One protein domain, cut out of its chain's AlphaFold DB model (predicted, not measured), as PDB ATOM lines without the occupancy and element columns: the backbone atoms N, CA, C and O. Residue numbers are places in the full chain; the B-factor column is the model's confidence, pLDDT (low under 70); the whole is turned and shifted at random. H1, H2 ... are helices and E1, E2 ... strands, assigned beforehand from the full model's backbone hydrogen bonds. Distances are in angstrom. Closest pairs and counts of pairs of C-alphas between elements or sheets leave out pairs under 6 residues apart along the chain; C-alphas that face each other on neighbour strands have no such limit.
ATOM      1  N   GLY A  15     198.873 161.916 176.376       62.19
ATOM      2  CA  GLY A  15     199.593 161.887 175.102       62.19
ATOM      3  C   GLY A  15     199.516 163.167 174.250       62.19
ATOM      4  O   GLY A  15     200.522 163.537 173.649       62.19
ATOM      5  N   SER A  16     198.376 163.863 174.163       74.06
ATOM      6  CA  SER A  16     198.279 165.096 173.358       74.06
ATOM      7  C   SER A  16     199.019 166.260 174.011       74.06
ATOM      8  O   SER A  16     199.735 166.978 173.322       74.06
ATOM      9  N   GLU A  17     198.920 166.390 175.335       83.44
ATOM     10  CA  GLU A  17     199.635 167.430 176.083       83.44
ATOM     11  C   GLU A  17     201.154 167.223 176.017       83.44
ATOM     12  O   GLU A  17     201.892 168.139 175.654       83.44
ATOM     13  N   LEU A  18     201.628 165.991 176.250       84.44
ATOM     14  CA  LEU A  18     203.050 165.661 176.133       84.44
ATOM     15  C   LEU A  18     203.593 165.956 174.731       84.44
ATOM     16  O   LEU A  18     204.705 166.467 174.589       84.44
ATOM     17  N   ARG A  19     202.822 165.641 173.685       87.94
ATOM     18  CA  ARG A  19     203.229 165.896 172.300       87.94
ATOM     19  C   ARG A  19     203.450 167.381 172.054       87.94
ATOM     20  O   ARG A  19     204.464 167.743 171.463       87.94
ATOM     21  N   ASP A  20     202.512 168.215 172.484       89.00
ATOM     22  CA  ASP A  20     202.552 169.647 172.210       89.00
ATOM     23  C   ASP A  20     203.688 170.323 173.003       89.00
ATOM     24  O   ASP A  20     204.438 171.129 172.447       89.00
ATOM     25  N   VAL A  21     203.916 169.901 174.255       91.31
ATOM     26  CA  VAL A  21     205.067 170.340 175.065       91.31
ATOM     27  C   VAL A  21     206.395 169.934 174.420       91.31
ATOM     28  O   VAL A  21     207.295 170.767 174.290       91.31
ATOM     29  N   LEU A  22     206.531 168.682 173.967       90.62
ATOM     30  CA  LEU A  22     207.755 168.213 173.310       90.62
ATOM     31  C   LEU A  22     208.008 168.922 171.979       90.62
ATOM     32  O   LEU A  22     209.153 169.263 171.689       90.62
ATOM     33  N   ALA A  23     206.965 169.167 171.184       89.69
ATOM     34  CA  ALA A  23     207.086 169.896 169.926       89.69
ATOM     35  C   ALA A  23     207.565 171.337 170.162       89.69
ATOM     36  O   ALA A  23     208.513 171.781 169.515       89.69
ATOM     37  N   SER A  24     206.961 172.030 171.132       91.12
ATOM     38  CA  SER A  24     207.366 173.382 171.529       91.12
ATOM     39  C   SER A  24     208.823 173.419 172.004       91.12
ATOM     40  O   SER A  24     209.630 174.205 171.507       91.12
ATOM     41  N   ALA A  25     209.204 172.503 172.898       91.62
ATOM     42  CA  ALA A  25     210.556 172.456 173.437       91.62
ATOM     43  C   ALA A  25     211.606 172.103 172.365       91.62
ATOM     44  O   ALA A  25     212.653 172.742 172.297       91.62
ATOM     45  N   LEU A  26     211.335 171.148 171.472       89.56
ATOM     46  CA  LEU A  26     212.251 170.820 170.370       89.56
ATOM     47  C   LEU A  26     212.415 171.971 169.364       89.56
ATOM     48  O   LEU A  26     213.489 172.107 168.771       89.56
ATOM     49  N   GLY A  27     211.382 172.802 169.193       88.00
ATOM     50  CA  GLY A  27     211.456 174.040 168.417       88.00
ATOM     51  C   GLY A  27     212.296 175.121 169.103       88.00
ATOM     52  O   GLY A  27     213.101 175.777 168.447       88.00
ATOM     53  N   ALA A  28     212.159 175.272 170.422       90.31
ATOM     54  CA  ALA A  28     212.898 176.266 171.201       90.31
ATOM     55  C   ALA A  28     214.384 175.902 171.399       90.31
ATOM     56  O   ALA A  28     215.246 176.782 171.414       90.31
ATOM     57  N   TYR A  29     214.710 174.611 171.528       87.69
ATOM     58  CA  TYR A  29     216.062 174.143 171.844       87.69
ATOM     59  C   TYR A  29     216.768 173.529 170.624       87.69
ATOM     60  O   TYR A  29     216.769 172.316 170.380       87.69
ATOM     61  N   ALA A  30     217.470 174.385 169.873       81.88
ATOM     62  CA  ALA A  30     218.235 174.001 168.681       81.88
ATOM     63  C   ALA A  30     219.313 172.927 168.950       81.88
ATOM     64  O   ALA A  30     219.593 172.100 168.088       81.88
ATOM     65  N   ARG A  31     219.885 172.890 170.161       82.62
ATOM     66  CA  ARG A  31     220.948 171.934 170.541       82.62
ATOM     67  C   ARG A  31     220.421 170.580 171.029       82.62
ATOM     68  O   ARG A  31     221.210 169.687 171.318       82.62
ATOM     69  N   GLY A  32     219.099 170.427 171.111       87.62
ATOM     70  CA  GLY A  32     218.443 169.207 171.562       87.62
ATOM     71  C   GLY A  32     217.847 169.292 172.967       87.62
ATOM     72  O   GLY A  32     217.934 170.309 173.649       87.62
ATOM     73  N   LEU A  33     217.211 168.196 173.366       91.06
ATOM     74  CA  LEU A  33     216.409 168.023 174.562       91.06
ATOM     75  C   LEU A  33     216.670 166.639 175.162       91.06
ATOM     76  O   LEU A  33     216.683 165.628 174.456       91.06
ATOM     77  N   VAL A  34     216.846 166.604 176.481       91.25
ATOM     78  CA  VAL A  34     216.959 165.372 177.266       91.25
ATOM     79  C   VAL A  34     215.726 165.265 178.153       91.25
ATOM     80  O   VAL A  34     215.494 166.136 178.988       91.25
ATOM     81  N   LEU A  35     214.940 164.210 177.968       90.94
ATOM     82  CA  LEU A  35     213.752 163.917 178.759       90.94
ATOM     83  C   LEU A  35     214.093 162.927 179.876       90.94
ATOM     84  O   LEU A  35     214.668 161.869 179.627       90.94
ATOM     85  N   ASP A  36     213.726 163.270 181.104       90.25
ATOM     86  CA  ASP A  36     213.880 162.406 182.270       90.25
ATOM     87  C   ASP A  36     212.589 161.617 182.512       90.25
ATOM     88  O   ASP A  36     211.514 162.213 182.571       90.25
ATOM     89  N   LEU A  37     212.682 160.288 182.613       89.12
ATOM     90  CA  LEU A  37     211.525 159.411 182.824       89.12
ATOM     91  C   LEU A  37     211.557 158.683 184.179       89.12
ATOM     92  O   LEU A  37     210.871 157.669 184.327       89.12
ATOM     93  N   ALA A  38     212.315 159.185 185.159       87.50
ATOM     94  CA  ALA A  38     212.480 158.535 186.464       87.50
ATOM     95  C   ALA A  38     211.152 158.351 187.202       87.50
ATOM     96  O   ALA A  38     210.797 157.249 187.618       87.50
ATOM     97  N   GLU A  39     210.390 159.441 187.281       86.75
ATOM     98  CA  GLU A  39     209.128 159.536 188.020       86.75
ATOM     99  C   GLU A  39     207.915 159.126 187.169       86.75
ATOM    100  O   GLU A  39     206.764 159.244 187.592       86.75
ATOM    101  N   VAL A  40     208.138 158.630 185.944       85.44
ATOM    102  CA  VAL A  40     207.043 158.193 185.075       85.44
ATOM    103  C   VAL A  40     206.545 156.834 185.544       85.44
ATOM    104  O   VAL A  40     207.143 155.783 185.295       85.44
ATOM    105  N   THR A  41     205.411 156.867 186.237       81.25
ATOM    106  CA  THR A  41     204.768 155.690 186.826       81.25
ATOM    107  C   THR A  41     203.889 154.926 185.840       81.25
ATOM    108  O   THR A  41     203.651 153.734 186.062       81.25
ATOM    109  N   PHE A  42     203.449 155.575 184.754       80.38
ATOM    110  CA  PHE A  42     202.624 155.001 183.694       80.38
ATOM    111  C   PHE A  42     202.996 155.583 182.322       80.38
ATOM    112  O   PHE A  42     203.111 156.794 182.154       80.38
ATOM    113  N   CYS A  43     203.161 154.709 181.332       84.50
ATOM    114  CA  CYS A  43     203.352 155.054 179.927       84.50
ATOM    115  C   CYS A  43     202.564 154.026 179.116       84.50
ATOM    116  O   CYS A  43     202.771 152.824 179.279       84.50
ATOM    117  N   ASP A  44     201.621 154.487 178.303       85.69
ATOM    118  CA  ASP A  44     200.848 153.645 177.396       85.69
ATOM    119  C   ASP A  44     201.409 153.716 175.968       85.69
ATOM    120  O   ASP A  44     202.389 154.408 175.674       85.69
ATOM    121  N   CYS A  45     200.768 153.002 175.042       86.25
ATOM    122  CA  CYS A  45     201.148 153.024 173.632       86.25
ATOM    123  C   CYS A  45     201.023 154.423 173.000       86.25
ATOM    124  O   CYS A  45     201.760 154.737 172.065       86.25
ATOM    125  N   ALA A  46     200.106 155.271 173.483       87.62
ATOM    126  CA  ALA A  46     199.955 156.633 172.977       87.62
ATOM    127  C   ALA A  46     201.160 157.496 173.374       87.62
ATOM    128  O   ALA A  46     201.759 158.145 172.515       87.62
ATOM    129  N   CYS A  47     201.572 157.433 174.640       88.81
ATOM    130  CA  CYS A  47     202.767 158.086 175.159       88.81
ATOM    131  C   CYS A  47     204.034 157.574 174.452       88.81
ATOM    132  O   CYS A  47     204.835 158.372 173.964       88.81
ATOM    133  N   LEU A  48     204.168 156.256 174.266       91.00
ATOM    134  CA  LEU A  48     205.275 155.668 173.505       91.00
ATOM    135  C   LEU A  48     205.341 156.206 172.066       91.00
ATOM    136  O   LEU A  48     206.408 156.609 171.600       91.00
ATOM    137  N   ASN A  49     204.207 156.270 171.367       91.69
ATOM    138  CA  ASN A  49     204.150 156.820 170.012       91.69
ATOM    139  C   ASN A  49     204.585 158.289 169.961       91.69
ATOM    140  O   ASN A  49     205.240 158.701 169.003       91.69
ATOM    141  N   VAL A  50     204.252 159.079 170.983       92.50
ATOM    142  CA  VAL A  50     204.705 160.470 171.097       92.50
ATOM    143  C   VAL A  50     206.225 160.541 171.245       92.50
ATOM    144  O   VAL A  50     206.856 161.305 170.516       92.50
ATOM    145  N   LEU A  51     206.832 159.704 172.094       92.12
ATOM    146  CA  LEU A  51     208.291 159.649 172.264       92.12
ATOM    147  C   LEU A  51     209.013 159.242 170.970       92.12
ATOM    148  O   LEU A  51     210.029 159.837 170.608       92.12
ATOM    149  N   LEU A  52     208.475 158.260 170.242       92.38
ATOM    150  CA  LEU A  52     209.031 157.826 168.958       92.38
ATOM    151  C   LEU A  52     208.942 158.931 167.901       92.38
ATOM    152  O   LEU A  52     209.917 159.188 167.194       92.38
ATOM    153  N   ARG A  53     207.799 159.622 167.814       92.75
ATOM    154  CA  ARG A  53     207.615 160.758 166.896       92.75
ATOM    155  C   ARG A  53     208.536 161.923 167.243       92.75
ATOM    156  O   ARG A  53     209.144 162.480 166.335       92.75
ATOM    157  N   ALA A  54     208.689 162.247 168.528       91.88
ATOM    158  CA  ALA A  54     209.616 163.276 168.989       91.88
ATOM    159  C   ALA A  54     211.061 162.935 168.595       91.88
ATOM    160  O   ALA A  54     211.762 163.776 168.039       91.88
ATOM    161  N   ARG A  55     211.481 161.678 168.784       91.44
ATOM    162  CA  ARG A  55     212.807 161.207 168.367       91.44
ATOM    163  C   ARG A  55     213.038 161.341 166.864       91.44
ATOM    164  O   ARG A  55     214.079 161.850 166.459       91.44
ATOM    165  N   MET A  56     212.088 160.883 166.049       90.44
ATOM    166  CA  MET A  56     212.199 160.954 164.589       90.44
ATOM    167  C   MET A  56     212.194 162.402 164.085       90.44
ATOM    168  O   MET A  56     212.994 162.740 163.218       90.44
ATOM    169  N   GLY A  57     211.337 163.261 164.645       89.25
ATOM    170  CA  GLY A  57     211.219 164.664 164.243       89.25
ATOM    171  C   GLY A  57     212.377 165.550 164.707       89.25
ATOM    172  O   GLY A  57     212.747 166.484 164.004       89.25
ATOM    173  N   ALA A  58     212.983 165.254 165.862       89.69
ATOM    174  CA  ALA A  58     214.127 166.011 166.371       89.69
ATOM    175  C   ALA A  58     215.386 165.834 165.509       89.69
ATOM    176  O   ALA A  58     216.225 166.733 165.443       89.69
ATOM    177  N   GLY A  59     215.528 164.671 164.867       88.25
ATOM    178  CA  GLY A  59     216.700 164.334 164.072       88.25
ATOM    179  C   GLY A  59     217.981 164.288 164.910       88.25
ATOM    180  O   GLY A  59     218.008 163.809 166.050       88.25
ATOM    181  N   TYR A  60     219.068 164.776 164.325       86.94
ATOM    182  CA  TYR A  60     220.420 164.587 164.834       86.94
ATOM    183  C   TYR A  60     221.189 165.905 164.883       86.94
ATOM    184  O   TYR A  60     221.004 166.765 164.023       86.94
ATOM    185  N   ASP A  61     222.039 166.072 165.895       84.69
ATOM    186  CA  ASP A  61     222.926 167.225 166.014       84.69
ATOM    187  C   ASP A  61     224.210 166.926 165.219       84.69
ATOM    188  O   ASP A  61     224.959 166.012 165.590       84.69
ATOM    189  N   PRO A  62     224.483 167.659 164.123       82.12
ATOM    190  CA  PRO A  62     225.628 167.378 163.261       82.12
ATOM    191  C   PRO A  62     226.971 167.666 163.944       82.12
ATOM    192  O   PRO A  62     227.973 167.043 163.596       82.12
ATOM    193  N   VAL A  63     226.999 168.573 164.927       84.69
ATOM    194  CA  VAL A  63     228.213 168.960 165.653       84.69
ATOM    195  C   VAL A  63     228.543 167.910 166.706       84.69
ATOM    196  O   VAL A  63     229.669 167.428 166.781       84.69
ATOM    197  N   ARG A  64     227.551 167.532 167.515       81.94
ATOM    198  CA  ARG A  64     227.742 166.594 168.632       81.94
ATOM    199  C   ARG A  64     227.757 165.139 168.205       81.94
ATOM    200  O   ARG A  64     228.131 164.289 169.003       81.94
ATOM    201  N   ARG A  65     227.322 164.852 166.981       84.06
ATOM    202  CA  ARG A  65     227.097 163.496 166.500       84.06
ATOM    203  C   ARG A  65     226.232 162.678 167.472       84.06
ATOM    204  O   ARG A  65     226.565 161.552 167.828       84.06
ATOM    205  N   LEU A  66     225.108 163.257 167.898       85.25
ATOM    206  CA  LEU A  66     224.157 162.617 168.810       85.25
ATOM    207  C   LEU A  66     222.705 162.959 168.435       85.25
ATOM    208  O   LEU A  66     222.460 164.013 167.842       85.25
ATOM    209  N   PRO A  67     221.718 162.115 168.798       87.81
ATOM    210  CA  PRO A  67     220.307 162.457 168.656       87.81
ATOM    211  C   PRO A  67     219.978 163.755 169.397       87.81
ATOM    212  O   PRO A  67     220.379 163.939 170.550       87.81
ATOM    213  N   ARG A  68     219.199 164.635 168.756       90.75
ATOM    214  CA  ARG A  68     218.727 165.871 169.398       90.75
ATOM    215  C   ARG A  68     217.671 165.601 170.454       90.75
ATOM    216  O   ARG A  68     217.507 166.418 171.340       90.75
ATOM    217  N   PHE A  69     216.974 164.475 170.390       92.06
ATOM    218  CA  PHE A  69     216.072 164.043 171.446       92.06
ATOM    219  C   PHE A  69     216.638 162.802 172.123       92.06
ATOM    220  O   PHE A  69     216.861 161.775 171.475       92.06
ATOM    221  N   GLN A  70     216.875 162.906 173.424       91.06
ATOM    222  CA  GLN A  70     217.394 161.826 174.247       91.06
ATOM    223  C   GLN A  70     216.487 161.605 175.444       91.06
ATOM    224  O   GLN A  70     215.791 162.507 175.898       91.06
ATOM    225  N   VAL A  71     216.526 160.388 175.964       90.94
ATOM    226  CA  VAL A  71     215.804 159.997 177.167       90.94
ATOM    227  C   VAL A  71     216.827 159.479 178.168       90.94
ATOM    228  O   VAL A  71     217.760 158.783 177.764       90.94
ATOM    229  N   ARG A  72     216.653 159.807 179.449       91.19
ATOM    230  CA  ARG A  72     217.476 159.314 180.559       91.19
ATOM    231  C   ARG A  72     216.608 158.782 181.696       91.19
ATOM    232  O   ARG A  72     215.420 159.093 181.769       91.19
ATOM    233  N   ASN A  73     217.243 158.023 182.587       88.44
ATOM    234  CA  ASN A  73     216.656 157.515 183.828       88.44
ATOM    235  C   ASN A  73     215.283 156.845 183.630       88.44
ATOM    236  O   ASN A  73     214.311 157.167 184.301       88.44
ATOM    237  N   ILE A  74     215.177 155.942 182.652       88.88
ATOM    238  CA  ILE A  74     213.913 155.271 182.332       88.88
ATOM    239  C   ILE A  74     213.459 154.419 183.520       88.88
ATOM    240  O   ILE A  74     214.171 153.502 183.932       88.88
ATOM    241  N   SER A  75     212.251 154.681 184.032       88.69
ATOM    242  CA  SER A  75     211.678 153.884 185.119       88.69
ATOM    243  C   SER A  75     211.528 152.402 184.723       88.69
ATOM    244  O   SER A  75     211.301 152.093 183.547       88.69
ATOM    245  N   PRO A  76     211.582 151.447 185.673       88.56
ATOM    246  CA  PRO A  76     211.473 150.016 185.362       88.56
ATOM    247  C   PRO A  76     210.213 149.645 184.564       88.56
ATOM    248  O   PRO A  76     210.259 148.783 183.687       88.56
ATOM    249  N   ARG A  77     209.091 150.332 184.820       87.94
ATOM    250  CA  ARG A  77     207.828 150.114 184.098       87.94
ATOM    251  C   ARG A  77     207.924 150.547 182.640       87.94
ATOM    252  O   ARG A  77     207.527 149.793 181.755       87.94
ATOM    253  N   VAL A  78     208.480 151.731 182.387       88.56
ATOM    254  CA  VAL A  78     208.685 152.229 181.021       88.56
ATOM    255  C   VAL A  78     209.728 151.375 180.300       88.56
ATOM    256  O   VAL A  78     209.526 151.012 179.146       88.56
ATOM    257  N   SER A  79     210.793 150.957 180.988       89.62
ATOM    258  CA  SER A  79     211.788 150.032 180.434       89.62
ATOM    259  C   SER A  79     211.135 148.729 179.974       89.62
ATOM    260  O   SER A  79     211.387 148.274 178.858       89.62
ATOM    261  N   ARG A  80     210.237 148.160 180.789       90.38
ATOM    262  CA  ARG A  80     209.516 146.935 180.435       90.38
ATOM    263  C   ARG A  80     208.597 147.124 179.229       90.38
ATOM    264  O   ARG A  80     208.553 146.254 178.364       90.38
ATOM    265  N   LEU A  81     207.894 148.253 179.142       90.75
ATOM    266  CA  LEU A  81     207.089 148.596 177.965       90.75
ATOM    267  C   LEU A  81     207.951 148.661 176.696       90.75
ATOM    268  O   LEU A  81     207.578 148.103 175.663       90.75
ATOM    269  N   LEU A  82     209.109 149.320 176.769       90.44
ATOM    270  CA  LEU A  82     210.027 149.453 175.636       90.44
ATOM    271  C   LEU A  82     210.590 148.102 175.183       90.44
ATOM    272  O   LEU A  82     210.761 147.876 173.988       90.44
ATOM    273  N   GLU A  83     210.867 147.193 176.116       91.38
ATOM    274  CA  GLU A  83     211.270 145.819 175.795       91.38
ATOM    275  C   GLU A  83     210.154 145.041 175.105       91.38
ATOM    276  O   GLU A  83     210.379 144.459 174.048       91.38
ATOM    277  N   LEU A  84     208.947 145.051 175.681       93.12
ATOM    278  CA  LEU A  84     207.799 144.306 175.156       93.12
ATOM    279  C   LEU A  84     207.386 144.774 173.761       93.12
ATOM    280  O   LEU A  84     206.902 143.985 172.958       93.12
ATOM    281  N   THR A  85     207.588 146.056 173.471       90.25
ATOM    282  CA  THR A  85     207.302 146.648 172.159       90.25
ATOM    283  C   THR A  85     208.497 146.602 171.205       90.25
ATOM    284  O   THR A  85     208.379 147.058 170.071       90.25
ATOM    285  N   GLY A  86     209.657 146.087 171.635       91.19
ATOM    286  CA  GLY A  86     210.881 146.050 170.826       91.19
ATOM    287  C   GLY A  86     211.491 147.427 170.531       91.19
ATOM    288  O   GLY A  86     212.342 147.561 169.657       91.19
ATOM    289  N   THR A  87     211.077 148.471 171.251       91.94
ATOM    290  CA  THR A  87     211.476 149.864 170.999       91.94
ATOM    291  C   THR A  87     212.645 150.337 171.864       91.94
ATOM    292  O   THR A  87     213.141 151.447 171.674       91.94
ATOM    293  N   ARG A  88     213.154 149.505 172.784       88.06
ATOM    294  CA  ARG A  88     214.260 149.880 173.686       88.06
ATOM    295  C   ARG A  88     215.537 150.307 172.955       88.06
ATOM    296  O   ARG A  88     216.208 151.231 173.408       88.06
ATOM    297  N   ALA A  89     215.831 149.722 171.792       87.75
ATOM    298  CA  ALA A  89     216.984 150.096 170.964       87.75
ATOM    299  C   ALA A  89     216.939 151.556 170.471       87.75
ATOM    300  O   ALA A  89     217.964 152.135 170.112       87.75
ATOM    301  N   TYR A  90     215.761 152.183 170.475       87.38
ATOM    302  CA  TYR A  90     215.604 153.583 170.109       87.38
ATOM    303  C   TYR A  90     215.970 154.546 171.248       87.38
ATOM    304  O   TYR A  90     216.204 155.726 170.996       87.38
ATOM    305  N   PHE A  91     216.118 154.064 172.481       87.62
ATOM    306  CA  PHE A  91     216.471 154.888 173.639       87.62
ATOM    307  C   PHE A  91     217.715 154.339 174.362       87.62
ATOM    308  O   PHE A  91     217.630 153.963 175.531       87.62
TER     309      PHE A  91
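AT A GLANCE: This is residues 15 to 91 of the 109 residues of the protein "STAS domain-containing protein" of Streptomyces sp. SID7760 (UniProt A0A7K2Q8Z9). Helices H1 and H2 lie side by side, E2 of a two-stranded parallel sheet packs on H2, and H3 sits at one end. The 77 printed residues include, in order, H1 E1 H2 E2 H3; the class is mostly helix. The whole is compact, radius of gyration of the C-alphas 12.2 A, spans 32 by 25 by 19 A.

HOW THE PARTS SIT: H1, residues 15 to 28, touches H2, residues 45 to 58, closest at C-alphas 15 and 47, 5.0 A, at a shallow tilt of 14 degrees. Look next at E1, residues 33 to 36, and E2, residues 69 to 72: parallel, N 35 and O 70 within hydrogen-bond range at 2.8 A. With H2 between them they make a strand-helix-strand unit, crossover right-handed. H3, residues 76 to 84, is near H2. In H1, H2 and H3 every O i to N i+4 pair is within hydrogen-bond range.

IN THESE COORDINATES: Find C-alpha 15 at (199.593, 161.887, 175.102); H1 runs 20.0 A from there. H3 ends at C-alpha 84, (207.799, 144.306, 175.156).

THE WHOLE: The printed part has no cut; residue 15 has pLDDT under 70.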